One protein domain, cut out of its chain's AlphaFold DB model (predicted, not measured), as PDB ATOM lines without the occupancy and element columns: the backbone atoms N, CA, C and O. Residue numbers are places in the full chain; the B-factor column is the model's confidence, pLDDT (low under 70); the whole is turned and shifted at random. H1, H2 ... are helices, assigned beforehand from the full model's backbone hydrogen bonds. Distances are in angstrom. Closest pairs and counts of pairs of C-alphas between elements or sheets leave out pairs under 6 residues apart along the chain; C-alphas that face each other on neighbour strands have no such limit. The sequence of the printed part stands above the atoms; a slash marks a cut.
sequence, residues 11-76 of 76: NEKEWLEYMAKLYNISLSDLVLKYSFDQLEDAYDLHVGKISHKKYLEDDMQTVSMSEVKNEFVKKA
ATOM      1  N   ASN A  11      30.512  26.752 -10.161       83.88
ATOM      2  CA  ASN A  11      31.468  26.128 -11.078       83.88
ATOM      3  C   ASN A  11      30.770  25.187 -12.070       83.88
ATOM      4  O   ASN A  11      31.044  25.229 -13.267       83.88
ATOM      5  N   GLU A  12      29.831  24.370 -11.590       80.19
ATOM      6  CA  GLU A  12      29.044  23.482 -12.456       80.19
ATOM      7  C   GLU A  12      28.178  24.281 -13.428       80.19
ATOM      8  O   GLU A  12      28.036  23.901 -14.589       80.19
ATOM      9  N   LYS A  13      27.630  25.420 -12.990       86.25
ATOM     10  CA  LYS A  13      26.867  26.310 -13.866       86.25
ATOM     11  C   LYS A  13      27.721  26.834 -15.023       86.25
ATOM     12  O   LYS A  13      27.275  26.771 -16.167       86.25
ATOM     13  N   GLU A  14      28.921  27.338 -14.743       87.69
ATOM     14  CA  GLU A  14      29.833  27.835 -15.784       87.69
ATOM     15  C   GLU A  14      30.218  26.732 -16.774       87.69
ATOM     16  O   GLU A  14      30.224  26.954 -17.988       87.69
ATOM     17  N   TRP A  15      30.472  25.526 -16.267       85.38
ATOM     18  CA  TRP A  15      30.760  24.370 -17.106       85.38
ATOM     19  C   TRP A  15      29.569  23.986 -17.996       85.38
ATOM     20  O   TRP A  15      29.732  23.834 -19.206       85.38
ATOM     21  N   LEU A  16      28.349  23.918 -17.455       84.81
ATOM     22  CA  LEU A  16      27.150  23.628 -18.250       84.81
ATOM     23  C   LEU A  16      26.888  24.702 -19.316       84.81
ATOM     24  O   LEU A  16      26.503  24.381 -20.441       84.81
ATOM     25  N   GLU A  17      27.116  25.978 -18.996       87.00
ATOM     26  CA  GLU A  17      27.012  27.072 -19.966       87.00
ATOM     27  C   GLU A  17      28.051  26.948 -21.087       87.00
ATOM     28  O   GLU A  17      27.744  27.228 -22.250       87.00
ATOM     29  N   TYR A  18      29.266  26.507 -20.761       87.94
ATOM     30  CA  TYR A  18      30.292  26.202 -21.753       87.94
ATOM     31  C   TYR A  18      29.868  25.041 -22.662       87.94
ATOM     32  O   TYR A  18      29.945  25.156 -23.886       87.94
ATOM     33  N   MET A  19      29.341  23.960 -22.087       82.88
ATOM     34  CA  MET A  19      28.883  22.790 -22.844       82.88
ATOM     35  C   MET A  19      27.684  23.112 -23.745       82.88
ATOM     36  O   MET A  19      27.647  22.696 -24.903       82.88
ATOM     37  N   ALA A  20      26.741  23.928 -23.272       86.88
ATOM     38  CA  ALA A  20      25.628  24.415 -24.085       86.88
ATOM     39  C   ALA A  20      26.119  25.201 -25.317       86.88
ATOM     40  O   ALA A  20      25.636  24.978 -26.429       86.88
ATOM     41  N   LYS A  21      27.136  26.060 -25.146       86.88
ATOM     42  CA  LYS A  21      27.779  26.788 -26.255       86.88
ATOM     43  C   LYS A  21      28.512  25.853 -27.213       86.88
ATOM     44  O   LYS A  21      28.393  26.031 -28.421       86.88
ATOM     45  N   LEU A  22      29.229  24.856 -26.691       83.75
ATOM     46  CA  LEU A  22      29.966  23.878 -27.495       83.75
ATOM     47  C   LEU A  22      29.039  23.107 -28.445       83.75
ATOM     48  O   LEU A  22      29.349  22.951 -29.624       83.75
ATOM     49  N   TYR A  23      27.886  22.666 -27.943       79.31
ATOM     50  CA  TYR A  23      26.877  21.962 -28.740       79.31
ATOM     51  C   TYR A  23      25.915  22.892 -29.485       79.31
ATOM     52  O   TYR A  23      25.063  22.410 -30.232       79.31
ATOM     53  N   ASN A  24      26.053  24.208 -29.305       86.06
ATOM     54  CA  ASN A  24      25.192  25.237 -29.881       86.06
ATOM     55  C   ASN A  24      23.690  24.997 -29.607       86.06
ATOM     56  O   ASN A  24      22.844  25.151 -30.489       86.06
ATOM     57  N   ILE A  25      23.366  24.594 -28.375       86.06
ATOM     58  CA  ILE A  25      21.996  24.366 -27.889       86.06
ATOM     59  C   ILE A  25      21.731  25.186 -26.624       86.06
ATOM     60  O   ILE A  25      22.651  25.715 -26.002       86.06
ATOM     61  N   SER A  26      20.462  25.309 -26.223       88.06
ATOM     62  CA  SER A  26      20.130  25.989 -24.968       88.06
ATOM     63  C   SER A  26      20.545  25.147 -23.755       88.06
ATOM     64  O   SER A  26      20.556  23.920 -23.811       88.06
ATOM     65  N   LEU A  27      20.835  25.799 -22.625       82.62
ATOM     66  CA  LEU A  27      21.142  25.113 -21.362       82.62
ATOM     67  C   LEU A  27      19.996  24.185 -20.923       82.62
ATOM     68  O   LEU A  27      20.224  23.110 -20.381       82.62
ATOM     69  N   SER A  28      18.750  24.598 -21.175       83.06
ATOM     70  CA  SER A  28      17.570  23.785 -20.878       83.06
ATOM     71  C   SER A  28      17.503  22.545 -21.766       83.06
ATOM     72  O   SER A  28      17.239  21.464 -21.252       83.06
ATOM     73  N   ASP A  29      17.801  22.675 -23.063       80.00
ATOM     74  CA  ASP A  29      17.868  21.533 -23.984       80.00
ATOM     75  C   ASP A  29      19.036  20.606 -23.664       80.00
ATOM     76  O   ASP A  29      18.898  19.396 -23.810       80.00
ATOM     77  N   LEU A  30      20.165  21.158 -23.212       82.31
ATOM     78  CA  LEU A  30      21.319  20.391 -22.751       82.31
ATOM     79  C   LEU A  30      20.918  19.495 -21.572       82.31
ATOM     80  O   LEU A  30      21.096  18.289 -21.659       82.31
ATOM     81  N   VAL A  31      20.311  20.068 -20.528       79.06
ATOM     82  CA  VAL A  31      19.883  19.337 -19.317       79.06
ATOM     83  C   VAL A  31      18.717  18.379 -19.594       79.06
ATOM     84  O   VAL A  31      18.603  17.339 -18.953       79.06
ATOM     85  N   LEU A  32      17.835  18.706 -20.546       77.31
ATOM     86  CA  LEU A  32      16.730  17.829 -20.950       77.31
ATOM     87  C   LEU A  32      17.186  16.656 -21.826       77.31
ATOM     88  O   LEU A  32      16.602  15.578 -21.729       77.31
ATOM     89  N   LYS A  33      18.179  16.859 -22.703       70.81
ATOM     90  CA  LYS A  33      18.696  15.801 -23.588       70.81
ATOM     91  C   LYS A  33      19.763  14.940 -22.938       70.81
ATOM     92  O   LYS A  33      19.836  13.763 -23.271       70.81
ATOM     93  N   TYR A  34      20.592  15.527 -22.086       66.69
ATOM     94  CA  TYR A  34      21.762  14.876 -21.528       66.69
ATOM     95  C   TYR A  34      21.710  14.963 -20.005       66.69
ATOM     96  O   TYR A  34      21.653  16.048 -19.425       66.69
ATOM     97  N   SER A  35      21.718  13.801 -19.351       68.19
ATOM     98  CA  SER A  35      21.988  13.724 -17.916       68.19
ATOM     99  C   SER A  35      23.438  14.136 -17.640       68.19
ATOM    100  O   SER A  35      24.290  14.014 -18.517       68.19
ATOM    101  N   PHE A  36      23.726  14.604 -16.423       64.75
ATOM    102  CA  PHE A  36      25.067  15.062 -16.027       64.75
ATOM    103  C   PHE A  36      26.178  14.065 -16.386       64.75
ATOM    104  O   PHE A  36      27.131  14.454 -17.053       64.75
ATOM    105  N   ASP A  37      25.990  12.782 -16.073       67.38
ATOM    106  CA  ASP A  37      26.966  11.725 -16.371       67.38
ATOM    107  C   ASP A  37      27.288  11.617 -17.873       67.38
ATOM    108  O   ASP A  37      28.433  11.443 -18.272       67.38
ATOM    109  N   GLN A  38      26.290  11.809 -18.742       74.62
ATOM    110  CA  GLN A  38      26.495  11.747 -20.193       74.62
ATOM    111  C   GLN A  38      27.260  12.964 -20.724       74.62
ATOM    112  O   GLN A  38      27.929  12.876 -21.755       74.62
ATOM    113  N   LEU A  39      27.140  14.111 -20.050       72.69
ATOM    114  CA  LEU A  39      27.906  15.309 -20.386       72.69
ATOM    115  C   LEU A  39      29.369  15.168 -19.957       72.69
ATOM    116  O   LEU A  39      30.248  15.606 -20.699       72.69
ATOM    117  N   GLU A  40      29.619  14.547 -18.804       73.75
ATOM    118  CA  GLU A  40      30.967  14.246 -18.310       73.75
ATOM    119  C   GLU A  40      31.685  13.263 -19.246       73.75
ATOM    120  O   GLU A  40      32.742  13.595 -19.782       73.75
ATOM    121  N   ASP A  41      31.036  12.145 -19.591       80.88
ATOM    122  CA  ASP A  41      31.565  11.158 -20.543       80.88
ATOM    123  C   ASP A  41      31.934  11.791 -21.899       80.88
ATOM    124  O   ASP A  41      32.970  11.492 -22.508       80.88
ATOM    125  N   ALA A  42      31.082  12.687 -22.408       77.75
ATOM    126  CA  ALA A  42      31.308  13.355 -23.686       77.75
ATOM    127  C   ALA A  42      32.462  14.369 -23.626       77.75
ATOM    128  O   ALA A  42      33.227  14.495 -24.592       77.75
ATOM    129  N   TYR A  43      32.593  15.082 -22.504       79.25
ATOM    130  CA  TYR A  43      33.692  16.007 -22.259       79.25
ATOM    131  C   TYR A  43      35.030  15.266 -22.157       79.25
ATOM    132  O   TYR A  43      35.976  15.627 -22.864       79.25
ATOM    133  N   ASP A  44      35.092  14.184 -21.385       82.75
ATOM    134  CA  ASP A  44      36.293  13.357 -21.235       82.75
ATOM    135  C   ASP A  44      36.768  12.801 -22.576       82.75
ATOM    136  O   ASP A  44      37.953  12.864 -22.921       82.75
ATOM    137  N   LEU A  45      35.831  12.338 -23.405       85.94
ATOM    138  CA  LEU A  45      36.142  11.843 -24.740       85.94
ATOM    139  C   LEU A  45      36.671  12.952 -25.668       85.94
ATOM    140  O   LEU A  45      37.535  12.702 -26.514       85.94
ATOM    141  N   HIS A  46      36.181  14.185 -25.523       81.62
ATOM    142  CA  HIS A  46      36.674  15.342 -26.271       81.62
ATOM    143  C   HIS A  46      38.087  15.749 -25.833       81.62
ATOM    144  O   HIS A  46      38.975  15.901 -26.680       81.62
ATOM    145  N   VAL A  47      38.322  15.863 -24.525       84.44
ATOM    146  CA  VAL A  47      39.638  16.184 -23.954       84.44
ATOM    147  C   VAL A  47      40.655  15.101 -24.302       84.44
ATOM    148  O   VAL A  47      41.774  15.427 -24.704       84.44
ATOM    149  N   GLY A  48      40.263  13.827 -24.241       85.12
ATOM    150  CA  GLY A  48      41.095  12.699 -24.655       85.12
ATOM    151  C   GLY A  48      41.529  12.805 -26.117       85.12
ATOM    152  O   GLY A  48      42.712  12.657 -26.421       85.12
ATOM    153  N   LYS A  49      40.610  13.157 -27.027       86.12
ATOM    154  CA  LYS A  49      40.931  13.375 -28.449       86.12
ATOM    155  C   LYS A  49      41.894  14.540 -28.667       86.12
ATOM    156  O   LYS A  49      42.838  14.398 -29.441       86.12
ATOM    157  N   ILE A  50      41.672  15.676 -28.001       85.75
ATOM    158  CA  ILE A  50      42.558  16.847 -28.111       85.75
ATOM    159  C   ILE A  50      43.948  16.516 -27.571       85.75
ATOM    160  O   ILE A  50      44.948  16.798 -28.229       85.75
ATOM    161  N   SER A  51      44.008  15.889 -26.399       82.12
ATOM    162  CA  SER A  51      45.262  15.528 -25.738       82.12
ATOM    163  C   SER A  51      46.045  14.513 -26.563       82.12
ATOM    164  O   SER A  51      47.244  14.678 -26.762       82.12
ATOM    165  N   HIS A  52      45.365  13.509 -27.122       83.56
ATOM    166  CA  HIS A  52      45.989  12.526 -28.002       83.56
ATOM    167  C   HIS A  52      46.514  13.155 -29.296       83.56
ATOM    168  O   HIS A  52      47.635  12.870 -29.708       83.56
ATOM    169  N   LYS A  53      45.744  14.058 -29.914       86.25
ATOM    170  CA  LYS A  53      46.205  14.806 -31.087       86.25
ATOM    171  C   LYS A  53      47.463  15.617 -30.765       86.25
ATOM    172  O   LYS A  53      48.436  15.537 -31.503       86.25
ATOM    173  N   LYS A  54      47.459  16.339 -29.643       83.44
ATOM    174  CA  LYS A  54      48.599  17.148 -29.200       83.44
ATOM    175  C   LYS A  54      49.834  16.293 -28.899       83.44
ATOM    176  O   LYS A  54      50.933  16.686 -29.251       83.44
ATOM    177  N   TYR A  55      49.645  15.112 -28.317       80.44
ATOM    178  CA  TYR A  55      50.712  14.135 -28.085       80.44
ATOM    179  C   TYR A  55      51.368  13.650 -29.385       80.44
ATOM    180  O   TYR A  55      52.587  13.540 -29.455       80.44
ATOM    181  N   LEU A  56      50.575  13.385 -30.428       85.19
ATOM    182  CA  LEU A  56      51.108  13.008 -31.742       85.19
ATOM    183  C   LEU A  56      51.838  14.169 -32.433       85.19
ATOM    184  O   LEU A  56      52.825  13.939 -33.123       85.19
ATOM    185  N   GLU A  57      51.353  15.402 -32.265       86.38
ATOM    186  CA  GLU A  57      51.982  16.613 -32.818       86.38
ATOM    187  C   GLU A  57      53.295  16.975 -32.105       86.38
ATOM    188  O   GLU A  57      54.193  17.528 -32.734       86.38
ATOM    189  N   ASP A  58      53.422  16.629 -30.824       84.06
ATOM    190  CA  ASP A  58      54.603  16.875 -29.991       84.06
ATOM    191  C   ASP A  58      55.566  15.674 -29.971       84.06
ATOM    192  O   ASP A  58      56.151  15.365 -28.944       84.06
ATOM    193  N   ASP A  59      55.676  14.932 -31.081       82.12
ATOM    194  CA  ASP A  59      56.564  13.764 -31.257       82.12
ATOM    195  C   ASP A  59      56.523  12.751 -30.098       82.12
ATOM    196  O   ASP A  59      57.540  12.211 -29.658       82.12
ATOM    197  N   MET A  60      55.322  12.507 -29.565       79.88
ATOM    198  CA  MET A  60      55.091  11.569 -28.466       79.88
ATOM    199  C   MET A  60      55.844  11.922 -27.173       79.88
ATOM    200  O   MET A  60      56.090  11.044 -26.338       79.88
ATOM    201  N   GLN A  61      56.184  13.198 -26.977       75.19
ATOM    202  CA  GLN A  61      56.794  13.666 -25.740       75.19
ATOM    203  C   GLN A  61      55.840  13.426 -24.566       75.19
ATOM    204  O   GLN A  61      54.666  13.804 -24.564       75.19
ATOM    205  N   THR A  62      56.357  12.750 -23.546       73.62
ATOM    206  CA  THR A  62      55.634  12.475 -22.306       73.62
ATOM    207  C   THR A  62      56.240  13.300 -21.189       73.62
ATOM    208  O   THR A  62      57.447  13.240 -20.964       73.62
ATOM    209  N   VAL A  63      55.404  14.010 -20.440       72.00
ATOM    210  CA  VAL A  63      55.825  14.674 -19.204       72.00
ATOM    211  C   VAL A  63      55.731  13.709 -18.028       72.00
ATOM    212  O   VAL A  63      54.821  12.877 -17.953       72.00
ATOM    213  N   SER A  64      56.671  13.804 -17.088       78.25
ATOM    214  CA  SER A  64      56.633  12.981 -15.882       78.25
ATOM    215  C   SER A  64      55.441  13.369 -15.009       78.25
ATOM    216  O   SER A  64      55.183  14.547 -14.763       78.25
ATOM    217  N   MET A  65      54.756  12.375 -14.436       71.94
ATOM    218  CA  MET A  65      53.663  12.609 -13.481       71.94
ATOM    219  C   MET A  65      54.113  13.458 -12.275       71.94
ATOM    220  O   MET A  65      53.322  14.197 -11.686       71.94
ATOM    221  N   SER A  66      55.398  13.382 -11.918       76.88
ATOM    222  CA  SER A  66      56.010  14.189 -10.860       76.88
ATOM    223  C   SER A  66      56.118  15.671 -11.239       76.88
ATOM    224  O   SER A  66      55.926  16.535 -10.387       76.88
ATOM    225  N   GLU A  67      56.399  15.975 -12.508       72.81
ATOM    226  CA  GLU A  67      56.471  17.350 -13.021       72.81
ATOM    227  C   GLU A  67      55.080  17.978 -13.085       72.81
ATOM    228  O   GLU A  67      54.887  19.094 -12.601       72.81
ATOM    229  N   VAL A  68      54.094  17.215 -13.566       75.50
ATOM    230  CA  VAL A  68      52.686  17.635 -13.613       75.50
ATOM    231  C   VAL A  68      52.170  17.960 -12.208       75.50
ATOM    232  O   VAL A  68      51.610  19.031 -11.984       75.50
ATOM    233  N   LYS A  69      52.419  17.089 -11.217       73.62
ATOM    234  CA  LYS A  69      52.038  17.357  -9.817       73.62
ATOM    235  C   LYS A  69      52.635  18.656  -9.275       73.62
ATOM    236  O   LYS A  69      51.939  19.397  -8.585       73.62
ATOM    237  N   ASN A  70      53.895  18.948  -9.592       74.69
ATOM    238  CA  ASN A  70      54.562  20.157  -9.115       74.69
ATOM    239  C   ASN A  70      53.995  21.443  -9.740       74.69
ATOM    240  O   ASN A  70      53.985  22.478  -9.072       74.69
ATOM    241  N   GLU A  71      53.497  21.400 -10.980       69.25
ATOM    242  CA  GLU A  71      52.798  22.535 -11.601       69.25
ATOM    243  C   GLU A  71      51.454  22.843 -10.933       69.25
ATOM    244  O   GLU A  71      51.150  24.010 -10.683       69.25
ATOM    245  N   PHE A  72      50.663  21.814 -10.610       64.62
ATOM    246  CA  PHE A  72      49.370  22.003  -9.945       64.62
ATOM    247  C   PHE A  72      49.526  22.468  -8.492       64.62
ATOM    248  O   PHE A  72      48.769  23.325  -8.048       64.62
ATOM    249  N   VAL A  73      50.542  21.979  -7.772       58.78
ATOM    250  CA  VAL A  73      50.847  22.425  -6.398       58.78
ATOM    251  C   VAL A  73      51.391  23.858  -6.362       58.78
ATOM    252  O   VAL A  73      51.156  24.565  -5.391       58.78
ATOM    253  N   LYS A  74      52.080  24.328  -7.410       51.62
ATOM    254  CA  LYS A  74      52.557  25.723  -7.504       51.62
ATOM    255  C   LYS A  74      51.471  26.746  -7.856       51.62
ATOM    256  O   LYS A  74      51.728  27.940  -7.725       51.62
ATOM    257  N   LYS A  75      50.321  26.304  -8.373       49.31
ATOM    258  CA  LYS A  75      49.196  27.168  -8.777       49.31
ATOM    259  C   LYS A  75      48.059  27.227  -7.747       49.31
ATOM    260  O   LYS A  75      47.115  27.981  -7.977       49.31
ATOM    261  N   ALA A  76      48.146  26.450  -6.665       46.84
ATOM    262  CA  ALA A  76      47.285  26.546  -5.484       46.84
ATOM    263  C   ALA A  76      47.895  27.509  -4.455       46.84
ATOM    264  O   ALA A  76      47.107  28.203  -3.777       46.84
TER     265      ALA A  76
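This is residues 11 to 76 of the 76 residues of the protein "Antitoxin" of Companilactobacillus ginsenosidimutans (UniProt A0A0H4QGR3). Look first for one long helix, H3, which makes the length of an open, loosely built model: the short helices H1 and H2 meet as a corner near its first residues, and past its last residues a short link leads to H4, which sticks out on its own. Little packs together here, as residues 44 to 51, 53 to 59 and 61 to 76 stand free. The printed part has 66 residues, with four named helices in the order H1, H2, H3, H4 and no named strand; the class is all helix. It is only just loose, close to extended, with a radius of gyration of the C-alphas of 15.7 A and spans of 41 by 30 by 18 A.

Find C-alpha 36 at (25.067, 15.062, -16.027); from there H3 runs through residues 36 to 57, 31.8 A, to C-alpha 57 at (51.982, 16.613, -32.818). Before it come H1, residues 11 to 22, 16.6 A long, and H2, residues 27 to 33, 9.9 A long. After it, H4 takes residues 65 to 74, 14.5 A, ending with C-alpha 74 at (52.557, 25.723, -7.504).

Start from H3 and look to H1, which is close to it but not clearly touching: their closest C-alphas, those of Met 19 and Leu 39, are 7.9 A apart. These two run the same way at a steep tilt of 68 degrees, only just short of about perpendicular. H2 and H3 meet only through their link. H1 touches H2 with residues 16 to 20 alone, about perpendicular at 79 degrees; the closest C-alphas, Ala 20 and Leu 27, are 5.3 A apart. H4 is apart from H1, H2 and H3. In H1, H2, H3 and H4 every O i to N i+4 pair is within hydrogen-bond range.

The farthest C-alphas, Ser 28 and Asp 59, are 41.6 A apart. The printed part has no cut and no long link. The mean pLDDT of the printed part is 78.1; look for values under 70 at residues 34 to 37 and 71 to 76.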